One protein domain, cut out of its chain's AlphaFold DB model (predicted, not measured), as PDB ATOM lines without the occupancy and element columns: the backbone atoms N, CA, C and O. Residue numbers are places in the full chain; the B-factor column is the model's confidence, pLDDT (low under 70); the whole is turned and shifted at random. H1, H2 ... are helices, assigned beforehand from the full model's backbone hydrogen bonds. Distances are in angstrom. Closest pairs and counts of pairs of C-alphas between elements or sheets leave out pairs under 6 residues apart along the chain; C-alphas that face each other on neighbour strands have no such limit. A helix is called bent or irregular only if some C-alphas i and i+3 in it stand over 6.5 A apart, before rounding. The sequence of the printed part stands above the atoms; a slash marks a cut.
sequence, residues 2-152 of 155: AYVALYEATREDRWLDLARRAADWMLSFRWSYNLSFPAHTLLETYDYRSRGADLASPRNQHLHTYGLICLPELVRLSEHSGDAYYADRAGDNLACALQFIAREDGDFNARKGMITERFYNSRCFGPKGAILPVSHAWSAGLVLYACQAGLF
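Overview. This is residues 2 to 152 of the 155 residues of an uncharacterized protein of Chloroflexi bacterium (UniProt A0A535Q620). An elongated body has helix H4 as its helical core, with the H1 and H2 hairpin packed on it at one end, H5 and H6 packed on it too, and long loops with short H3 making the opposite end. The printed part has 151 residues, with six named helices, H1 to H6, and no named strand: all helix, though under half of the residues are in them. It is compact, radius of gyration of the C-alphas 16.3 A, spanning 52 by 28 by 23 A.

Along the chain. H4, residues 66 to 81, 23.5 A, is irregular: C-alphas 69 and 72 are 7.6 A apart. H5, residues 85 to 100, 24.6 A, is only just irregular: C-alphas 97 and 100 are 6.51 A apart. H2 is residues 13 to 27, H6 137 to 150, H3 42 to 45. H1, residues 2 to 10, begins at C-alpha 2 (44.050, 22.079, -60.154); H6 ends at C-alpha 150 (31.103, 36.118, -61.929).

Arrangement. H4, the hub, forms a hairpin with H5, opposite ways at a shallow tilt of 26 degrees; closest C-alphas, Val 75 and Ala 87, 4.9 A. With residues 66 to 72 alone H4 touches H6; closest C-alphas, Pro 72 and Ala 149, 5.4 A. H3 touches no helix. Every O i to N i+4 pair is within hydrogen-bond range in H1 and H2, 8 of 12 in H4, 10 of 12 in H5, 9 of 10 in H6; H3 is too short.

Size, cuts and confidence. The farthest C-alphas, Thr 10 and His 40, are 53.5 A apart. The printed part has no cut; links H2 to H3, H3 to H4 and H5 to H6 are long. No printed residue is under 70 in pLDDT.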
ATOM      1  N   ALA A   2      42.879  22.025 -61.048       90.44
ATOM      2  CA  ALA A   2      44.050  22.079 -60.154       90.44
ATOM      3  C   ALA A   2      45.308  22.807 -60.690       90.44
ATOM      4  O   ALA A   2      46.119  23.266 -59.894       90.44
ATOM      5  N   TYR A   3      45.498  22.929 -62.010       97.12
ATOM      6  CA  TYR A   3      46.747  23.465 -62.572       97.12
ATOM      7  C   TYR A   3      46.987  24.952 -62.278       97.12
ATOM      8  O   TYR A   3      48.122  25.329 -62.009       97.12
ATOM      9  N   VAL A   4      45.938  25.783 -62.252       96.75
ATOM     10  CA  VAL A   4      46.079  27.203 -61.879       96.75
ATOM     11  C   VAL A   4      46.492  27.327 -60.413       96.75
ATOM     12  O   VAL A   4      47.439  28.038 -60.104       96.75
ATOM     13  N   ALA A   5      45.866  26.552 -59.523       96.12
ATOM     14  CA  ALA A   5      46.237  26.529 -58.108       96.12
ATOM     15  C   ALA A   5      47.683  26.038 -57.888       96.12
ATOM     16  O   ALA A   5      48.393  26.566 -57.036       96.12
ATOM     17  N   LEU A   6      48.143  25.054 -58.673       97.88
ATOM     18  CA  LEU A   6      49.540  24.607 -58.644       97.88
ATOM     19  C   LEU A   6      50.496  25.716 -59.097       97.88
ATOM     20  O   LEU A   6      51.505  25.942 -58.435       97.88
ATOM     21  N   TYR A   7      50.163  26.440 -60.168       98.00
ATOM     22  CA  TYR A   7      50.938  27.604 -60.592       98.00
ATOM     23  C   TYR A   7      50.976  28.688 -59.508       98.00
ATOM     24  O   TYR A   7      52.044  29.200 -59.198       98.00
ATOM     25  N   GLU A   8      49.847  29.012 -58.879       96.94
ATOM     26  CA  GLU A   8      49.782  30.015 -57.808       96.94
ATOM     27  C   GLU A   8      50.652  29.636 -56.602       96.94
ATOM     28  O   GLU A   8      51.320  30.501 -56.029       96.94
ATOM     29  N   ALA A   9      50.675  28.346 -56.254       98.00
ATOM     30  CA  ALA A   9      51.427  27.822 -55.120       98.00
ATOM     31  C   ALA A   9      52.935  27.701 -55.384       98.00
ATOM     32  O   ALA A   9      53.723  27.959 -54.475       98.00
ATOM     33  N   THR A  10      53.354  27.290 -56.586       98.06
ATOM     34  CA  THR A  10      54.774  26.995 -56.869       98.06
ATOM     35  C   THR A  10      55.456  27.995 -57.792       98.06
ATOM     36  O   THR A  10      56.683  28.052 -57.822       98.06
ATOM     37  N   ARG A  11      54.678  28.785 -58.543       97.31
ATOM     38  CA  ARG A  11      55.136  29.707 -59.595       97.31
ATOM     39  C   ARG A  11      55.945  29.037 -60.707       97.31
ATOM     40  O   ARG A  11      56.690  29.702 -61.415       97.31
ATOM     41  N   GLU A  12      55.786  27.728 -60.893       98.38
ATOM     42  CA  GLU A  12      56.420  27.012 -62.000       98.38
ATOM     43  C   GLU A  12      55.573  27.104 -63.278       98.38
ATOM     44  O   GLU A  12      54.460  26.572 -63.338       98.38
ATOM     45  N   ASP A  13      56.131  27.691 -64.338       98.00
ATOM     46  CA  ASP A  13      55.430  27.964 -65.605       98.00
ATOM     47  C   ASP A  13      54.812  26.729 -66.275       98.00
ATOM     48  O   ASP A  13      53.804  26.838 -66.975       98.00
ATOM     49  N   ARG A  14      55.355  25.530 -66.019       98.31
ATOM     50  CA  ARG A  14      54.786  24.272 -66.532       98.31
ATOM     51  C   ARG A  14      53.321  24.086 -66.133       98.31
ATOM     52  O   ARG A  14      52.551  23.505 -66.893       98.31
ATOM     53  N   TRP A  15      52.930  24.559 -64.950       98.44
ATOM     54  CA  TRP A  15      51.557  24.430 -64.472       98.44
ATOM     55  C   TRP A  15      50.628  25.403 -65.184       98.44
ATOM     56  O   TRP A  15      49.509  25.023 -65.524       98.44
ATOM     57  N   LEU A  16      51.107  26.611 -65.485       98.06
ATOM     58  CA  LEU A  16      50.354  27.581 -66.272       98.06
ATOM     59  C   LEU A  16      50.175  27.102 -67.720       98.06
ATOM     60  O   LEU A  16      49.066  27.155 -68.245       98.06
ATOM     61  N   ASP A  17      51.218  26.547 -68.342       98.31
ATOM     62  CA  ASP A  17      51.127  25.941 -69.680       98.31
ATOM     63  C   ASP A  17      50.136  24.761 -69.708       98.31
ATOM     64  O   ASP A  17      49.263  24.689 -70.575       98.31
ATOM     65  N   LEU A  18      50.189  23.868 -68.713       98.25
ATOM     66  CA  LEU A  18      49.215  22.779 -68.582       98.25
ATOM     67  C   LEU A  18      47.786  23.293 -68.359       98.25
ATOM     68  O   LEU A  18      46.845  22.721 -68.913       98.25
ATOM     69  N   ALA A  19      47.612  24.367 -67.583       98.12
ATOM     70  CA  ALA A  19      46.311  24.995 -67.381       98.12
ATOM     71  C   ALA A  19      45.727  25.511 -68.704       98.12
ATOM     72  O   ALA A  19      44.571  25.205 -68.998       98.12
ATOM     73  N   ARG A  20      46.533  26.204 -69.521       98.19
ATOM     74  CA  ARG A  20      46.138  26.697 -70.853       98.19
ATOM     75  C   ARG A  20      45.712  25.559 -71.769       98.19
ATOM     76  O   ARG A  20      44.584  25.544 -72.244       98.19
ATOM     77  N   ARG A  21      46.554  24.535 -71.923       98.25
ATOM     78  CA  ARG A  21      46.249  23.380 -72.788       98.25
ATOM     79  C   ARG A  21      44.985  22.636 -72.355       98.25
ATOM     80  O   ARG A  21      44.197  22.211 -73.198       98.25
ATOM     81  N   ALA A  22      44.782  22.471 -71.047       97.38
ATOM     82  CA  ALA A  22      43.577  21.844 -70.516       97.38
ATOM     83  C   ALA A  22      42.324  22.698 -70.774       97.38
ATOM     84  O   ALA A  22      41.278  22.149 -71.127       97.38
ATOM     85  N   ALA A  23      42.428  24.021 -70.616       97.44
ATOM     86  CA  ALA A  23      41.348  24.954 -70.920       97.44
ATOM     87  C   ALA A  23      41.006  24.947 -72.416       97.44
ATOM     88  O   ALA A  23      39.837  24.805 -72.760       97.44
ATOM     89  N   ASP A  24      42.004  24.999 -73.299       97.56
ATOM     90  CA  ASP A  24      41.809  24.977 -74.753       97.56
ATOM     91  C   ASP A  24      41.108  23.691 -75.207       97.56
ATOM     92  O   ASP A  24      40.152  23.730 -75.986       97.56
ATOM     93  N   TRP A  25      41.524  22.540 -74.663       96.31
ATOM     94  CA  TRP A  25      40.857  21.269 -74.930       96.31
ATOM     95  C   TRP A  25      39.400  21.281 -74.467       96.31
ATOM     96  O   TRP A  25      38.511  20.897 -75.224       96.31
ATOM     97  N   MET A  26      39.131  21.746 -73.246       95.44
ATOM     98  CA  MET A  26      37.766  21.855 -72.729       95.44
ATOM     99  C   MET A  26      36.909  22.781 -73.604       95.44
ATOM    100  O   MET A  26      35.784  22.432 -73.953       95.44
ATOM    101  N   LEU A  27      37.446  23.935 -74.009       96.38
ATOM    102  CA  LEU A  27      36.742  24.923 -74.826       96.38
ATOM    103  C   LEU A  27      36.418  24.419 -76.237       96.38
ATOM    104  O   LEU A  27      35.491  24.940 -76.849       96.38
ATOM    105  N   SER A  28      37.080  23.365 -76.727       95.88
ATOM    106  CA  SER A  28      36.680  22.702 -77.979       95.88
ATOM    107  C   SER A  28      35.273  22.078 -77.925       95.88
ATOM    108  O   SER A  28      34.661  21.850 -78.968       95.88
ATOM    109  N   PHE A  29      34.732  21.845 -76.723       95.94
ATOM    110  CA  PHE A  29      33.365  21.360 -76.506       95.94
ATOM    111  C   PHE A  29      32.346  22.492 -76.318       95.94
ATOM    112  O   PHE A  29      31.143  22.219 -76.273       95.94
ATOM    113  N   ARG A  30      32.799  23.746 -76.206       96.81
ATOM    114  CA  ARG A  30      31.950  24.914 -75.968       96.81
ATOM    115  C   ARG A  30      31.504  25.534 -77.282       96.81
ATOM    116  O   ARG A  30      32.316  25.838 -78.154       96.81
ATOM    117  N   TRP A  31      30.208  25.787 -77.418       96.31
ATOM    118  CA  TRP A  31      29.685  26.458 -78.605       96.31
ATOM    119  C   TRP A  31      30.080  27.934 -78.629       96.31
ATOM    120  O   TRP A  31      29.721  28.702 -77.737       96.31
ATOM    121  N   SER A  32      30.761  28.354 -79.694       95.31
ATOM    122  CA  SER A  32      31.135  29.754 -79.942       95.31
ATOM    123  C   SER A  32      30.038  30.570 -80.640       95.31
ATOM    124  O   SER A  32      30.187  31.774 -80.840       95.31
ATOM    125  N   TYR A  33      28.911  29.941 -80.983       96.81
ATOM    126  CA  TYR A  33      27.781  30.570 -81.661       96.81
ATOM    127  C   TYR A  33      26.438  29.990 -81.199       96.81
ATOM    128  O   TYR A  33      26.367  28.906 -80.618       96.81
ATOM    129  N   ASN A  34      25.359  30.726 -81.469       98.12
ATOM    130  CA  ASN A  34      24.002  30.286 -81.161       98.12
ATOM    131  C   ASN A  34      23.506  29.285 -82.208       98.12
ATOM    132  O   ASN A  34      23.571  29.540 -83.410       98.12
ATOM    133  N   LEU A  35      22.979  28.157 -81.747       97.44
ATOM    134  CA  LEU A  35      22.350  27.154 -82.588       97.44
ATOM    135  C   LEU A  35      20.930  27.579 -82.957       97.44
ATOM    136  O   LEU A  35      20.206  28.150 -82.147       97.44
ATOM    137  N   SER A  36      20.497  27.226 -84.165       97.31
ATOM    138  CA  SER A  36      19.097  27.371 -84.563       97.31
ATOM    139  C   SER A  36      18.269  26.191 -84.059       97.31
ATOM    140  O   SER A  36      18.639  25.023 -84.268       97.31
ATOM    141  N   PHE A  37      17.123  26.489 -83.454       98.19
ATOM    142  CA  PHE A  37      16.144  25.508 -82.995       98.19
ATOM    143  C   PHE A  37      14.900  25.520 -83.899       98.19
ATOM    144  O   PHE A  37      14.614  26.545 -84.516       98.19
ATOM    145  N   PRO A  38      14.189  24.386 -84.060       97.94
ATOM    146  CA  PRO A  38      12.970  24.353 -84.862       97.94
ATOM    147  C   PRO A  38      11.886  25.268 -84.279       97.94
ATOM    148  O   PRO A  38      11.770  25.381 -83.057       97.94
ATOM    149  N   ALA A  39      11.072  25.857 -85.156       97.31
ATOM    150  CA  ALA A  39       9.940  26.689 -84.758       97.31
ATOM    151  C   ALA A  39       9.006  25.948 -83.790       97.31
ATOM    152  O   ALA A  39       8.805  24.735 -83.922       97.31
ATOM    153  N   HIS A  40       8.429  26.685 -82.838       95.69
ATOM    154  CA  HIS A  40       7.484  26.179 -81.832       95.69
ATOM    155  C   HIS A  40       8.084  25.192 -80.821       95.69
ATOM    156  O   HIS A  40       7.355  24.578 -80.039       95.69
ATOM    157  N   THR A  41       9.406  25.016 -80.816       97.38
ATOM    158  CA  THR A  41      10.080  24.275 -79.745       97.38
ATOM    159  C   THR A  41      10.308  25.181 -78.543       97.38
ATOM    160  O   THR A  41      10.324  26.406 -78.670       97.38
ATOM    161  N   LEU A  42      10.496  24.587 -77.362       97.00
ATOM    162  CA  LEU A  42      10.655  25.350 -76.125       97.00
ATOM    163  C   LEU A  42      11.855  26.304 -76.208       97.00
ATOM    164  O   LEU A  42      11.722  27.486 -75.920       97.00
ATOM    165  N   LEU A  43      13.012  25.806 -76.647       97.56
ATOM    166  CA  LEU A  43      14.230  26.611 -76.755       97.56
ATOM    167  C   LEU A  43      14.118  27.714 -77.807       97.56
ATOM    168  O   LEU A  43      14.721  28.765 -77.634       97.56
ATOM    169  N   GLU A  44      13.343  27.502 -78.870       97.88
ATOM    170  CA  GLU A  44      13.074  28.551 -79.859       97.88
ATOM    171  C   GLU A  44      12.122  29.617 -79.306       97.88
ATOM    172  O   GLU A  44      12.424  30.802 -79.389       97.88
ATOM    173  N   THR A  45      11.041  29.200 -78.639       96.69
ATOM    174  CA  THR A  45      10.036  30.097 -78.035       96.69
ATOM    175  C   THR A  45      10.648  31.053 -77.008       96.69
ATOM    176  O   THR A  45      10.229  32.201 -76.896       96.69
ATOM    177  N   TYR A  46      11.639  30.578 -76.255       95.81
ATOM    178  CA  TYR A  46      12.354  31.360 -75.245       95.81
ATOM    179  C   TYR A  46      13.603  32.068 -75.796       95.81
ATOM    180  O   TYR A  46      14.361  32.632 -75.012       95.81
ATOM    181  N   ASP A  47      13.839  32.029 -77.115       97.00
ATOM    182  CA  ASP A  47      15.020  32.612 -77.770       97.00
ATOM    183  C   ASP A  47      16.345  32.186 -77.108       97.00
ATOM    184  O   ASP A  47      17.245  32.991 -76.853       97.00
ATOM    185  N   TYR A  48      16.467  30.893 -76.791       97.62
ATOM    186  CA  TYR A  48      17.621  30.363 -76.075       97.62
ATOM    187  C   TYR A  48      18.925  30.608 -76.844       97.62
ATOM    188  O   TYR A  48      19.158  30.073 -77.935       97.62
ATOM    189  N   ARG A  49      19.820  31.384 -76.237       97.81
ATOM    190  CA  ARG A  49      21.149  31.700 -76.755       97.81
ATOM    191  C   ARG A  49      22.142  30.658 -76.258       97.81
ATOM    192  O   ARG A  49      22.645  30.751 -75.142       97.81
ATOM    193  N   SER A  50      22.407  29.656 -77.097       97.50
ATOM    194  CA  SER A  50      23.278  28.520 -76.771       97.50
ATOM    195  C   SER A  50      24.781  28.816 -76.828       97.50
ATOM    196  O   SER A  50      25.576  27.918 -76.543       97.50
ATOM    197  N   ARG A  51      25.205  30.013 -77.259       97.69
ATOM    198  CA  ARG A  51      26.618  30.411 -77.209       97.69
ATOM    199  C   ARG A  51      27.086  30.345 -75.760       97.69
ATOM    200  O   ARG A  51      26.454  30.920 -74.887       97.69
ATOM    201  N   GLY A  52      28.196  29.655 -75.527       96.88
ATOM    202  CA  GLY A  52      28.718  29.396 -74.192       96.88
ATOM    203  C   GLY A  52      28.255  28.073 -73.589       96.88
ATOM    204  O   GLY A  52      28.857  27.650 -72.611       96.88
ATOM    205  N   ALA A  53      27.264  27.379 -74.155       97.00
ATOM    206  CA  ALA A  53      26.889  26.046 -73.688       97.00
ATOM    207  C   ALA A  53      27.956  25.004 -74.058       97.00
ATOM    208  O   ALA A  53      28.518  25.045 -75.156       97.00
ATOM    209  N   ASP A  54      28.183  24.036 -73.174       96.69
ATOM    210  CA  ASP A  54      29.101  22.924 -73.423       96.69
ATOM    211  C   ASP A  54      28.334  21.725 -73.985       96.69
ATOM    212  O   ASP A  54      27.184  21.495 -73.614       96.69
ATOM    213  N   LEU A  55      28.949  20.950 -74.879       96.19
ATOM    214  CA  LEU A  55      28.459  19.626 -75.265       96.19
ATOM    215  C   LEU A  55      28.996  18.573 -74.286       96.19
ATOM    216  O   LEU A  55      30.209  18.456 -74.130       96.19
ATOM    217  N   ALA A  56      28.124  17.740 -73.706       94.25
ATOM    218  CA  ALA A  56      28.560  16.838 -72.631       94.25
ATOM    219  C   ALA A  56      29.561  15.768 -73.064       94.25
ATOM    220  O   ALA A  56      30.507  15.474 -72.339       94.25
ATOM    221  N   SER A  57      29.356  15.154 -74.229       93.25
ATOM    222  CA  SER A  57      30.357  14.327 -74.914       93.25
ATOM    223  C   SER A  57      29.825  13.888 -76.285       93.25
ATOM    224  O   SER A  57      28.623  14.005 -76.545       93.25
ATOM    225  N   PRO A  58      30.652  13.261 -77.144       90.69
ATOM    226  CA  PRO A  58      30.169  12.658 -78.388       90.69
ATOM    227  C   PRO A  58      29.125  11.544 -78.174       90.69
ATOM    228  O   PRO A  58      28.337  11.251 -79.073       90.69
ATOM    229  N   ARG A  59      29.108  10.912 -76.988       92.12
ATOM    230  CA  ARG A  59      28.185   9.817 -76.632       92.12
ATOM    231  C   ARG A  59      26.956  10.276 -75.850       92.12
ATOM    232  O   ARG A  59      25.929   9.615 -75.931       92.12
ATOM    233  N   ASN A  60      27.053  11.382 -75.120       93.19
ATOM    234  CA  ASN A  60      25.975  11.986 -74.339       93.19
ATOM    235  C   ASN A  60      25.667  13.369 -74.934       93.19
ATOM    236  O   ASN A  60      26.109  14.395 -74.435       93.19
ATOM    237  N   GLN A  61      25.024  13.370 -76.098       93.88
ATOM    238  CA  GLN A  61      24.798  14.554 -76.916       93.88
ATOM    239  C   GLN A  61      23.628  15.388 -76.392       93.88
ATOM    240  O   GLN A  61      22.473  15.197 -76.777       93.88
ATOM    241  N   HIS A  62      23.954  16.347 -75.542       96.81
ATOM    242  CA  HIS A  62      23.100  17.471 -75.189       96.81
ATOM    243  C   HIS A  62      23.979  18.631 -74.745       96.81
ATOM    244  O   HIS A  62      25.150  18.438 -74.397       96.81
ATOM    245  N   LEU A  63      23.410  19.832 -74.767       97.44
ATOM    246  CA  LEU A  63      24.057  20.980 -74.158       97.44
ATOM    247  C   LEU A  63      23.775  20.991 -72.665       97.44
ATOM    248  O   LEU A  63      22.666  20.654 -72.245       97.44
ATOM    249  N   HIS A  64      24.756  21.412 -71.886       95.94
ATOM    250  CA  HIS A  64      24.658  21.502 -70.437       95.94
ATOM    251  C   HIS A  64      25.588  22.598 -69.908       95.94
ATOM    252  O   HIS A  64      26.368  23.204 -70.644       95.94
ATOM    253  N   THR A  65      25.490  22.846 -68.606       92.62
ATOM    254  CA  THR A  65      26.190  23.931 -67.907       92.62
ATOM    255  C   THR A  65      27.283  23.418 -66.969       92.62
ATOM    256  O   THR A  65      27.740  24.143 -66.094       92.62
ATOM    257  N   TYR A  66      27.734  22.165 -67.118       95.06
ATOM    258  CA  TYR A  66      28.734  21.607 -66.196       95.06
ATOM    259  C   TYR A  66      30.070  22.355 -66.244       95.06
ATOM    260  O   TYR A  66      30.747  22.444 -65.224       95.06
ATOM    261  N   GLY A  67      30.443  22.938 -67.390       94.19
ATOM    262  CA  GLY A  67      31.676  23.715 -67.508       94.19
ATOM    263  C   GLY A  67      31.724  24.972 -66.634       94.19
ATOM    264  O   GLY A  67      32.814  25.514 -66.457       94.19
ATOM    265  N   LEU A  68      30.609  25.376 -66.009       95.69
ATOM    266  CA  LEU A  68      30.584  26.401 -64.960       95.69
ATOM    267  C   LEU A  68      31.492  26.051 -63.778       95.69
ATOM    268  O   LEU A  68      31.994  26.948 -63.105       95.69
ATOM    269  N   ILE A  69      31.753  24.760 -63.546       95.56
ATOM    270  CA  ILE A  69      32.702  24.312 -62.521       95.56
ATOM    271  C   ILE A  69      34.115  24.863 -62.754       95.56
ATOM    272  O   ILE A  69      34.870  25.029 -61.809       95.56
ATOM    273  N   CYS A  70      34.469  25.164 -64.005       95.12
ATOM    274  CA  CYS A  70      35.772  25.705 -64.373       95.12
ATOM    275  C   CYS A  70      35.786  27.238 -64.426       95.12
ATOM    276  O   CYS A  70      36.832  27.803 -64.741       95.12
ATOM    277  N   LEU A  71      34.656  27.918 -64.193       95.25
ATOM    278  CA  LEU A  71      34.555  29.365 -64.391       95.25
ATOM    279  C   LEU A  71      35.579  30.153 -63.553       95.25
ATOM    280  O   LEU A  71      36.302  30.952 -64.147       95.25
ATOM    281  N   PRO A  72      35.729  29.923 -62.234       94.06
ATOM    282  CA  PRO A  72      36.683  30.696 -61.434       94.06
ATOM    283  C   PRO A  72      38.136  30.449 -61.853       94.06
ATOM    284  O   PRO A  72      38.975  31.346 -61.799       94.06
ATOM    285  N   GLU A  73      38.466  29.231 -62.279       94.88
ATOM    286  CA  GLU A  73      39.781  28.912 -62.829       94.88
ATOM    287  C   GLU A  73      40.036  29.558 -64.184       94.88
ATOM    288  O   GLU A  73      41.174  29.931 -64.437       94.88
ATOM    289  N   LEU A  74      39.028  29.701 -65.049       95.75
ATOM    290  CA  LEU A  74      39.183  30.414 -66.320       95.75
ATOM    291  C   LEU A  74      39.447  31.905 -66.102       95.75
ATOM    292  O   LEU A  74      40.288  32.467 -66.797       95.75
ATOM    293  N   VAL A  75      38.790  32.520 -65.112       95.12
ATOM    294  CA  VAL A  75      39.052  33.915 -64.721       95.12
ATOM    295  C   VAL A  75      40.493  34.070 -64.239       95.12
ATOM    296  O   VAL A  75      41.255  34.838 -64.817       95.12
ATOM    297  N   ARG A  76      40.925  33.256 -63.270       95.25
ATOM    298  CA  ARG A  76      42.313  33.292 -62.778       95.25
ATOM    299  C   ARG A  76      43.335  32.955 -63.867       95.25
ATOM    300  O   ARG A  76      44.413  33.539 -63.916       95.25
ATOM    301  N   LEU A  77      43.022  32.020 -64.766       96.69
ATOM    302  CA  LEU A  77      43.881  31.705 -65.908       96.69
ATOM    303  C   LEU A  77      44.033  32.912 -66.836       96.69
ATOM    304  O   LEU A  77      45.148  33.188 -67.277       96.69
ATOM    305  N   SER A  78      42.942  33.627 -67.116       96.75
ATOM    306  CA  SER A  78      42.958  34.874 -67.885       96.75
ATOM    307  C   SER A  78      43.909  35.892 -67.257       96.75
ATOM    308  O   SER A  78      44.760  36.438 -67.951       96.75
ATOM    309  N   GLU A  79      43.825  36.094 -65.939       95.38
ATOM    310  CA  GLU A  79      44.692  37.019 -65.198       95.38
ATOM    311  C   GLU A  79      46.175  36.623 -65.278       95.38
ATOM    312  O   GLU A  79      47.013  37.435 -65.668       95.38
ATOM    313  N   HIS A  80      46.513  35.367 -64.959       97.06
ATOM    314  CA  HIS A  80      47.911  34.906 -64.932       97.06
ATOM    315  C   HIS A  80      48.547  34.809 -66.322       97.06
ATOM    316  O   HIS A  80      49.760  34.951 -66.453       97.06
ATOM    317  N   SER A  81      47.753  34.533 -67.360       96.75
ATOM    318  CA  SER A  81      48.248  34.424 -68.740       96.75
ATOM    319  C   SER A  81      48.197  35.737 -69.525       96.75
ATOM    320  O   SER A  81      48.867  35.843 -70.552       96.75
ATOM    321  N   GLY A  82      47.413  36.717 -69.063       96.94
ATOM    322  CA  GLY A  82      47.115  37.950 -69.794       96.94
ATOM    323  C   GLY A  82      46.192  37.757 -71.004       96.94
ATOM    324  O   GLY A  82      46.060  38.676 -71.811       96.94
ATOM    325  N   ASP A  83      45.575  36.583 -71.164       97.69
ATOM    326  CA  ASP A  83      44.708  36.253 -72.298       97.69
ATOM    327  C   ASP A  83      43.224  36.343 -71.915       97.69
ATOM    328  O   ASP A  83      42.648  35.407 -71.350       97.69
ATOM    329  N   ALA A  84      42.602  37.475 -72.266       96.62
ATOM    330  CA  ALA A  84      41.194  37.779 -71.991       96.62
ATOM    331  C   ALA A  84      40.209  36.758 -72.587       96.62
ATOM    332  O   ALA A  84      39.074  36.649 -72.119       96.62
ATOM    333  N   TYR A  85      40.633  35.965 -73.579       97.06
ATOM    334  CA  TYR A  85      39.791  34.949 -74.200       97.06
ATOM    335  C   TYR A  85      39.172  33.992 -73.170       97.06
ATOM    336  O   TYR A  85      38.005  33.619 -73.302       97.06
ATOM    337  N   TYR A  86      39.914  33.608 -72.126       97.00
ATOM    338  CA  TYR A  86      39.408  32.689 -71.104       97.00
ATOM    339  C   TYR A  86      38.297  33.313 -70.248       97.00
ATOM    340  O   TYR A  86      37.292  32.641 -69.993       97.00
ATOM    341  N   ALA A  87      38.438  34.585 -69.861       95.50
ATOM    342  CA  ALA A  87      37.404  35.317 -69.131       95.50
ATOM    343  C   ALA A  87      36.151  35.529 -69.997       95.50
ATOM    344  O   ALA A  87      35.040  35.238 -69.549       95.50
ATOM    345  N   ASP A  88      36.314  35.896 -71.270       96.00
ATOM    346  CA  ASP A  88      35.195  36.057 -72.205       96.00
ATOM    347  C   ASP A  88      34.392  34.756 -72.370       96.00
ATOM    348  O   ASP A  88      33.159  34.747 -72.328       96.00
ATOM    349  N   ARG A  89      35.085  33.619 -72.540       96.38
ATOM    350  CA  ARG A  89      34.432  32.304 -72.671       96.38
ATOM    351  C   ARG A  89      33.787  31.833 -71.369       96.38
ATOM    352  O   ARG A  89      32.849  31.033 -71.426       96.38
ATOM    353  N   ALA A  90      34.282  32.276 -70.217       95.56
ATOM    354  CA  ALA A  90      33.630  32.084 -68.925       95.56
ATOM    355  C   ALA A  90      32.334  32.906 -68.831       95.56
ATOM    356  O   ALA A  90      31.290  32.346 -68.489       95.56
ATOM    357  N   GLY A  91      32.373  34.182 -69.223       95.75
ATOM    358  CA  GLY A  91      31.202  35.058 -69.280       95.75
ATOM    359  C   GLY A  91      30.104  34.524 -70.202       95.75
ATOM    360  O   GLY A  91      28.948  34.437 -69.791       95.75
ATOM    361  N   ASP A  92      30.463  34.057 -71.403       96.38
ATOM    362  CA  ASP A  92      29.517  33.414 -72.326       96.38
ATOM    363  C   ASP A  92      28.815  32.202 -71.680       96.38
ATOM    364  O   ASP A  92      27.605  32.028 -71.821       96.38
ATOM    365  N   ASN A  93      29.555  31.357 -70.953       96.69
ATOM    366  CA  ASN A  93      29.007  30.165 -70.296       96.69
ATOM    367  C   ASN A  93      28.062  30.523 -69.139       96.69
ATOM    368  O   ASN A  93      26.991  29.925 -69.023       96.69
ATOM    369  N   LEU A  94      28.409  31.534 -68.334       96.94
ATOM    370  CA  LEU A  94      27.535  32.046 -67.278       96.94
ATOM    371  C   LEU A  94      26.256  32.662 -67.858       96.94
ATOM    372  O   LEU A  94      25.158  32.279 -67.457       96.94
ATOM    373  N   ALA A  95      26.379  33.539 -68.856       96.06
ATOM    374  CA  ALA A  95      25.235  34.140 -69.538       96.06
ATOM    375  C   ALA A  95      24.325  33.078 -70.179       96.06
ATOM    376  O   ALA A  95      23.099  33.183 -70.131       96.06
ATOM    377  N   CYS A  96      24.908  32.013 -70.736       96.75
ATOM    378  CA  CYS A  96      24.162  30.866 -71.240       96.75
ATOM    379  C   CYS A  96      23.343  30.171 -70.143       96.75
ATOM    380  O   CYS A  96      22.174  29.838 -70.348       96.75
ATOM    381  N   ALA A  97      23.956  29.928 -68.984       95.75
ATOM    382  CA  ALA A  97      23.341  29.176 -67.898       95.75
ATOM    383  C   ALA A  97      22.206  29.932 -67.194       95.75
ATOM    384  O   ALA A  97      21.227  29.317 -66.771       95.75
ATOM    385  N   LEU A  98      22.310  31.260 -67.094       95.50
ATOM    386  CA  LEU A  98      21.334  32.098 -66.393       95.50
ATOM    387  C   LEU A  98      19.981  32.231 -67.120       95.50
ATOM    388  O   LEU A  98      19.011  32.675 -66.511       95.50
ATOM    389  N   GLN A  99      19.884  31.827 -68.392       95.06
ATOM    390  CA  GLN A  99      18.655  31.958 -69.191       95.06
ATOM    391  C   GLN A  99      17.514  31.028 -68.749       95.06
ATOM    392  O   GLN A  99      16.350  31.364 -68.951       95.06
ATOM    393  N   PHE A 100      17.824  29.862 -68.171       93.69
ATOM    394  CA  PHE A 100      16.845  28.806 -67.867       93.69
ATOM    395  C   PHE A 100      16.858  28.404 -66.388       93.69
ATOM    396  O   PHE A 100      17.058  27.245 -66.018       93.69
ATOM    397  N   ILE A 101      16.609  29.398 -65.537       95.50
ATOM    398  CA  ILE A 101      16.298  29.225 -64.116       95.50
ATOM    399  C   ILE A 101      14.808  29.504 -63.952       95.50
ATOM    400  O   ILE A 101      14.351  30.585 -64.324       95.50
ATOM    401  N   ALA A 102      14.046  28.556 -63.406       95.75
ATOM    402  CA  ALA A 102      12.625  28.772 -63.157       95.75
ATOM    403  C   ALA A 102      12.459  29.861 -62.086       95.75
ATOM    404  O   ALA A 102      12.891  29.690 -60.943       95.75
ATOM    405  N   ARG A 103      11.867  30.998 -62.452       94.94
ATOM    406  CA  ARG A 103      11.677  32.153 -61.563       94.94
ATOM    407  C   ARG A 103      10.374  32.042 -60.790       94.94
ATOM    408  O   ARG A 103      10.340  32.408 -59.616       94.94
ATOM    409  N   GLU A 104       9.354  31.474 -61.425       96.69
ATOM    410  CA  GLU A 104       8.045  31.205 -60.833       96.69
ATOM    411  C   GLU A 104       7.613  29.749 -61.051       96.69
ATOM    412  O   GLU A 104       8.103  29.054 -61.946       96.69
ATOM    413  N   ASP A 105       6.682  29.273 -60.220       96.88
ATOM    414  CA  ASP A 105       6.045  27.973 -60.437       96.88
ATOM    415  C   ASP A 105       5.244  27.998 -61.747       96.88
ATOM    416  O   ASP A 105       4.378  28.848 -61.950       96.88
ATOM    417  N   GLY A 106       5.529  27.046 -62.634       93.31
ATOM    418  CA  GLY A 106       4.942  26.944 -63.969       93.31
ATOM    419  C   GLY A 106       5.886  27.345 -65.106       93.31
ATOM    420  O   GLY A 106       5.620  26.953 -66.245       93.31
ATOM    421  N   ASP A 107       7.005  28.030 -64.825       93.88
ATOM    422  CA  ASP A 107       8.018  28.370 -65.838       93.88
ATOM    423  C   ASP A 107       8.472  27.103 -66.564       93.88
ATOM    424  O   ASP A 107       8.990  26.186 -65.933       93.88
ATOM    425  N   PHE A 108       8.215  27.022 -67.878       92.38
ATOM    426  CA  PHE A 108       8.497  25.845 -68.720       92.38
ATOM    427  C   PHE A 108       8.133  24.493 -68.061       92.38
ATOM    428  O   PHE A 108       8.824  23.488 -68.239       92.38
ATOM    429  N   ASN A 109       7.010  24.471 -67.329       92.19
ATOM    430  CA  ASN A 109       6.516  23.331 -66.549       92.19
ATOM    431  C   ASN A 109       7.469  22.870 -65.422       92.19
ATOM    432  O   ASN A 109       7.594  21.677 -65.136       92.19
ATOM    433  N   ALA A 110       8.144  23.819 -64.778       95.00
ATOM    434  CA  ALA A 110       9.019  23.610 -63.635       95.00
ATOM    435  C   ALA A 110       8.487  24.322 -62.378       95.00
ATOM    436  O   ALA A 110       7.528  25.087 -62.423       95.00
ATOM    437  N   ARG A 111       9.106  24.042 -61.229       95.50
ATOM    438  CA  ARG A 111       8.895  24.774 -59.973       95.50
ATOM    439  C   ARG A 111       9.990  25.810 -59.787       95.50
ATOM    440  O   ARG A 111      11.103  25.624 -60.280       95.50
ATOM    441  N   LYS A 112       9.705  26.855 -59.022       96.12
ATOM    442  CA  LYS A 112      10.648  27.922 -58.700       96.12
ATOM    443  C   LYS A 112      11.998  27.371 -58.221       96.12
ATOM    444  O   LYS A 112      12.064  26.504 -57.352       96.12
ATOM    445  N   GLY A 113      13.076  27.887 -58.806       94.19
ATOM    446  CA  GLY A 113      14.460  27.494 -58.533       94.19
ATOM    447  C   GLY A 113      14.936  26.234 -59.263       94.19
ATOM    448  O   GLY A 113      16.117  25.904 -59.174       94.19
ATOM    449  N   MET A 114      14.064  25.526 -59.990       96.00
ATOM    450  CA  MET A 114      14.481  24.379 -60.795       96.00
ATOM    451  C   MET A 114      15.364  24.816 -61.966       96.00
ATOM    452  O   MET A 114      15.074  25.791 -62.661       96.00
ATOM    453  N   ILE A 115      16.428  24.045 -62.196       95.88
ATOM    454  CA  ILE A 115      17.388  24.242 -63.284       95.88
ATOM    455  C   ILE A 115      17.593  22.896 -63.973       95.88
ATOM    456  O   ILE A 115      17.943  21.901 -63.329       95.88
ATOM    457  N   THR A 116      17.346  22.862 -65.282       94.25
ATOM    458  CA  THR A 116      17.524  21.650 -66.087       94.25
ATOM    459  C   THR A 116      18.997  21.359 -66.348       94.25
ATOM    460  O   THR A 116      19.841  22.250 -66.405       94.25
ATOM    461  N   GLU A 117      19.290  20.081 -66.544       94.62
ATOM    462  CA  GLU A 117      20.620  19.606 -66.907       94.62
ATOM    463  C   GLU A 117      20.849  19.575 -68.418       94.62
ATOM    464  O   GLU A 117      21.989  19.700 -68.858       94.62
ATOM    465  N   ARG A 118      19.786  19.395 -69.217       95.62
ATOM    466  CA  ARG A 118      19.915  19.142 -70.659       95.62
ATOM    467  C   ARG A 118      19.102  20.109 -71.484       95.62
ATOM    468  O   ARG A 118      17.886  20.197 -71.320       95.62
ATOM    469  N   PHE A 119      19.767  20.672 -72.483       97.19
ATOM    470  CA  PHE A 119      19.158  21.375 -73.601       97.19
ATOM    471  C   PHE A 119      19.460  20.583 -74.878       97.19
ATOM    472  O   PHE A 119      20.621  20.355 -75.230       97.19
ATOM    473  N   TYR A 120      18.430  20.098 -75.569       97.62
ATOM    474  CA  TYR A 120      18.623  19.190 -76.699       97.62
ATOM    475  C   TYR A 120      18.962  19.959 -77.983       97.62
ATOM    476  O   TYR A 120      18.098  20.555 -78.629       97.62
ATOM    477  N   ASN A 121      20.232  19.910 -78.392       96.44
ATOM    478  CA  ASN A 121      20.724  20.472 -79.656       96.44
ATOM    479  C   ASN A 121      20.593  19.524 -80.859       96.44
ATOM    480  O   ASN A 121      20.673  19.971 -82.005       96.44
ATOM    481  N   SER A 122      20.381  18.231 -80.617       95.44
ATOM    482  CA  SER A 122      20.176  17.200 -81.637       95.44
ATOM    483  C   SER A 122      18.939  16.354 -81.313       95.44
ATOM    484  O   SER A 122      18.222  16.632 -80.356       95.44
ATOM    485  N   ARG A 123      18.668  15.331 -82.136       95.12
ATOM    486  CA  ARG A 123      17.559  14.384 -81.930       95.12
ATOM    487  C   ARG A 123      17.967  13.110 -81.171       95.12
ATOM    488  O   ARG A 123      17.205  12.152 -81.152       95.12
ATOM    489  N   CYS A 124      19.176  13.063 -80.604       92.94
ATOM    490  CA  CYS A 124      19.765  11.827 -80.076       92.94
ATOM    491  C   CYS A 124      19.016  11.259 -78.856       92.94
ATOM    492  O   CYS A 124      18.768  10.059 -78.804       92.94
ATOM    493  N   PHE A 125      18.627  12.114 -77.905       91.94
ATOM    494  CA  PHE A 125      17.994  11.707 -76.636       91.94
ATOM    495  C   PHE A 125      16.638  12.368 -76.371       91.94
ATOM    496  O   PHE A 125      16.053  12.196 -75.305       91.94
ATOM    497  N   GLY A 126      16.146  13.140 -77.332       92.56
ATOM    498  CA  GLY A 126      14.925  13.919 -77.223       92.56
ATOM    499  C   GLY A 126      14.728  14.771 -78.473       92.56
ATOM    500  O   GLY A 126      15.615  14.826 -79.330       92.56
ATOM    501  N   PRO A 127      13.574  15.429 -78.622       95.94
ATOM    502  CA  PRO A 127      13.357  16.348 -79.728       95.94
ATOM    503  C   PRO A 127      14.297  17.558 -79.609       95.94
ATOM    504  O   PRO A 127      14.385  18.192 -78.557       95.94
ATOM    505  N   LYS A 128      14.989  17.898 -80.706       97.69
ATOM    506  CA  LYS A 128      15.821  19.110 -80.782       97.69
ATOM    507  C   LYS A 128      14.967  20.331 -80.432       97.69
ATOM    508  O   LYS A 128      13.912  20.510 -81.033       97.69
ATOM    509  N   GLY A 129      15.449  21.177 -79.527       97.56
ATOM    510  CA  GLY A 129      14.719  22.351 -79.047       97.56
ATOM    511  C   GLY A 129      13.872  22.106 -77.794       97.56
ATOM    512  O   GLY A 129      13.195  23.023 -77.341       97.56
ATOM    513  N   ALA A 130      13.898  20.904 -77.216       97.06
ATOM    514  CA  ALA A 130      13.336  20.646 -75.892       97.06
ATOM    515  C   ALA A 130      14.423  20.638 -74.801       97.06
ATOM    516  O   ALA A 130      15.622  20.675 -75.091       97.06
ATOM    517  N   ILE A 131      13.983  20.548 -73.547       96.19
ATOM    518  CA  ILE A 131      14.837  20.364 -72.368       96.19
ATOM    519  C   ILE A 131      14.475  19.071 -71.644       96.19
ATOM    520  O   ILE A 131      13.373  18.545 -71.812       96.19
ATOM    521  N   LEU A 132      15.377  18.578 -70.799       95.19
ATOM    522  CA  LEU A 132      15.034  17.519 -69.852       95.19
ATOM    523  C   LEU A 132      14.107  18.096 -68.759       95.19
ATOM    524  O   LEU A 132      14.503  19.058 -68.096       95.19
ATOM    525  N   PRO A 133      12.915  17.523 -68.501       91.88
ATOM    526  CA  PRO A 133      11.962  18.049 -67.518       91.88
ATOM    527  C   PRO A 133      12.310  17.611 -66.082       91.88
ATOM    528  O   PRO A 133      11.450  17.171 -65.322       91.88
ATOM    529  N   VAL A 134      13.593  17.671 -65.715       92.19
ATOM    530  CA  VAL A 134      14.108  17.268 -64.400       92.19
ATOM    531  C   VAL A 134      15.120  18.296 -63.917       92.19
ATOM    532  O   VAL A 134      16.060  18.641 -64.637       92.19
ATOM    533  N   SER A 135      14.954  18.739 -62.670       93.56
ATOM    534  CA  SER A 135      15.936  19.586 -61.996       93.56
ATOM    535  C   SER A 135      17.043  18.746 -61.381       93.56
ATOM    536  O   SER A 135      16.768  17.742 -60.726       93.56
ATOM    537  N   HIS A 136      18.287  19.193 -61.528       93.12
ATOM    538  CA  HIS A 136      19.439  18.552 -60.904       93.12
ATOM    539  C   HIS A 136      20.069  19.490 -59.875       93.12
ATOM    540  O   HIS A 136      20.410  20.630 -60.185       93.12
ATOM    541  N   ALA A 137      20.254  19.003 -58.644       93.12
ATOM    542  CA  ALA A 137      20.817  19.805 -57.555       93.12
ATOM    543  C   ALA A 137      22.217  20.347 -57.889       93.12
ATOM    544  O   ALA A 137      22.547  21.479 -57.544       93.12
ATOM    545  N   TRP A 138      23.022  19.570 -58.619       94.62
ATOM    546  CA  TRP A 138      24.347  20.010 -59.042       94.62
ATOM    547  C   TRP A 138      24.288  21.150 -60.064       94.62
ATOM    548  O   TRP A 138      25.151  22.017 -60.026       94.62
ATOM    549  N   SER A 139      23.277  21.205 -60.939       95.31
ATOM    550  CA  SER A 139      23.138  22.299 -61.910       95.31
ATOM    551  C   SER A 139      22.882  23.624 -61.194       95.31
ATOM    552  O   SER A 139      23.526  24.620 -61.505       95.31
ATOM    553  N   ALA A 140      22.029  23.613 -60.164       94.19
ATOM    554  CA  ALA A 140      21.831  24.772 -59.295       94.19
ATOM    555  C   ALA A 140      23.103  25.148 -58.523       94.19
ATOM    556  O   ALA A 140      23.480  26.318 -58.489       94.19
ATOM    557  N   GLY A 141      23.800  24.159 -57.955       95.56
ATOM    558  CA  GLY A 141      25.062  24.382 -57.248       95.56
ATOM    559  C   GLY A 141      26.134  25.031 -58.127       95.56
ATOM    560  O   GLY A 141      26.786  25.974 -57.691       95.56
ATOM    561  N   LEU A 142      26.278  24.583 -59.378       95.81
ATOM    562  CA  LEU A 142      27.242  25.152 -60.320       95.81
ATOM    563  C   LEU A 142      26.883  26.572 -60.756       95.81
ATOM    564  O   LEU A 142      27.783  27.393 -60.885       95.81
ATOM    565  N   VAL A 143      25.596  26.882 -60.940       95.38
ATOM    566  CA  VAL A 143      25.155  28.259 -61.214       95.38
ATOM    567  C   VAL A 143      25.511  29.175 -60.048       95.38
ATOM    568  O   VAL A 143      26.123  30.215 -60.263       95.38
ATOM    569  N   LEU A 144      25.205  28.778 -58.810       94.56
ATOM    570  CA  LEU A 144      25.549  29.571 -57.626       94.56
ATOM    571  C   LEU A 144      27.067  29.751 -57.473       94.56
ATOM    572  O   LEU A 144      27.532  30.866 -57.240       94.56
ATOM    573  N   TYR A 145      27.833  28.672 -57.652       94.69
ATOM    574  CA  TYR A 145      29.296  28.690 -57.612       94.69
ATOM    575  C   TYR A 145      29.887  29.641 -58.658       94.69
ATOM    576  O   TYR A 145      30.738  30.472 -58.345       94.69
ATOM    577  N   ALA A 146      29.393  29.564 -59.892       94.69
ATOM    578  CA  ALA A 146      29.821  30.430 -60.975       94.69
ATOM    579  C   ALA A 146      29.429  31.892 -60.748       94.69
ATOM    580  O   ALA A 146      30.254  32.767 -60.980       94.69
ATOM    581  N   CYS A 147      28.223  32.176 -60.246       93.38
ATOM    582  CA  CYS A 147      27.802  33.541 -59.920       93.38
ATOM    583  C   CYS A 147      28.711  34.195 -58.873       93.38
ATOM    584  O   CYS A 147      28.997  35.382 -58.988       93.38
ATOM    585  N   GLN A 148      29.203  33.438 -57.886       89.81
ATOM    586  CA  GLN A 148      30.136  33.969 -56.888       89.81
ATOM    587  C   GLN A 148      31.433  34.480 -57.531       89.81
ATOM    588  O   GLN A 148      31.938  35.525 -57.132       89.81
ATOM    589  N   ALA A 149      31.963  33.764 -58.526       82.12
ATOM    590  CA  ALA A 149      33.138  34.211 -59.270       82.12
ATOM    591  C   ALA A 149      32.806  35.224 -60.376       82.12
ATOM    592  O   ALA A 149      33.635  36.062 -60.711       82.12
ATOM    593  N   GLY A 150      31.586  35.186 -60.913       80.44
ATOM    594  CA  GLY A 150      31.103  36.118 -61.929       80.44
ATOM    595  C   GLY A 150      31.039  37.565 -61.446       80.44
ATOM    596  O   GLY A 150      31.176  38.467 -62.260       80.44
ATOM    597  N   LEU A 151      30.942  37.802 -60.132       78.06
ATOM    598  CA  LEU A 151      31.066  39.142 -59.541       78.06
ATOM    599  C   LEU A 151      32.389  39.847 -59.891       78.06
ATOM    600  O   LEU A 151      32.460  41.067 -59.801       78.06
ATOM    601  N   PHE A 152      33.420  39.092 -60.277       70.25
ATOM    602  CA  PHE A 152      34.732  39.613 -60.659       70.25
ATOM    603  C   PHE A 152      34.924  39.724 -62.181       70.25
ATOM    604  O   PHE A 152      35.977  40.170 -62.611       70.25
TER     605      PHE A 152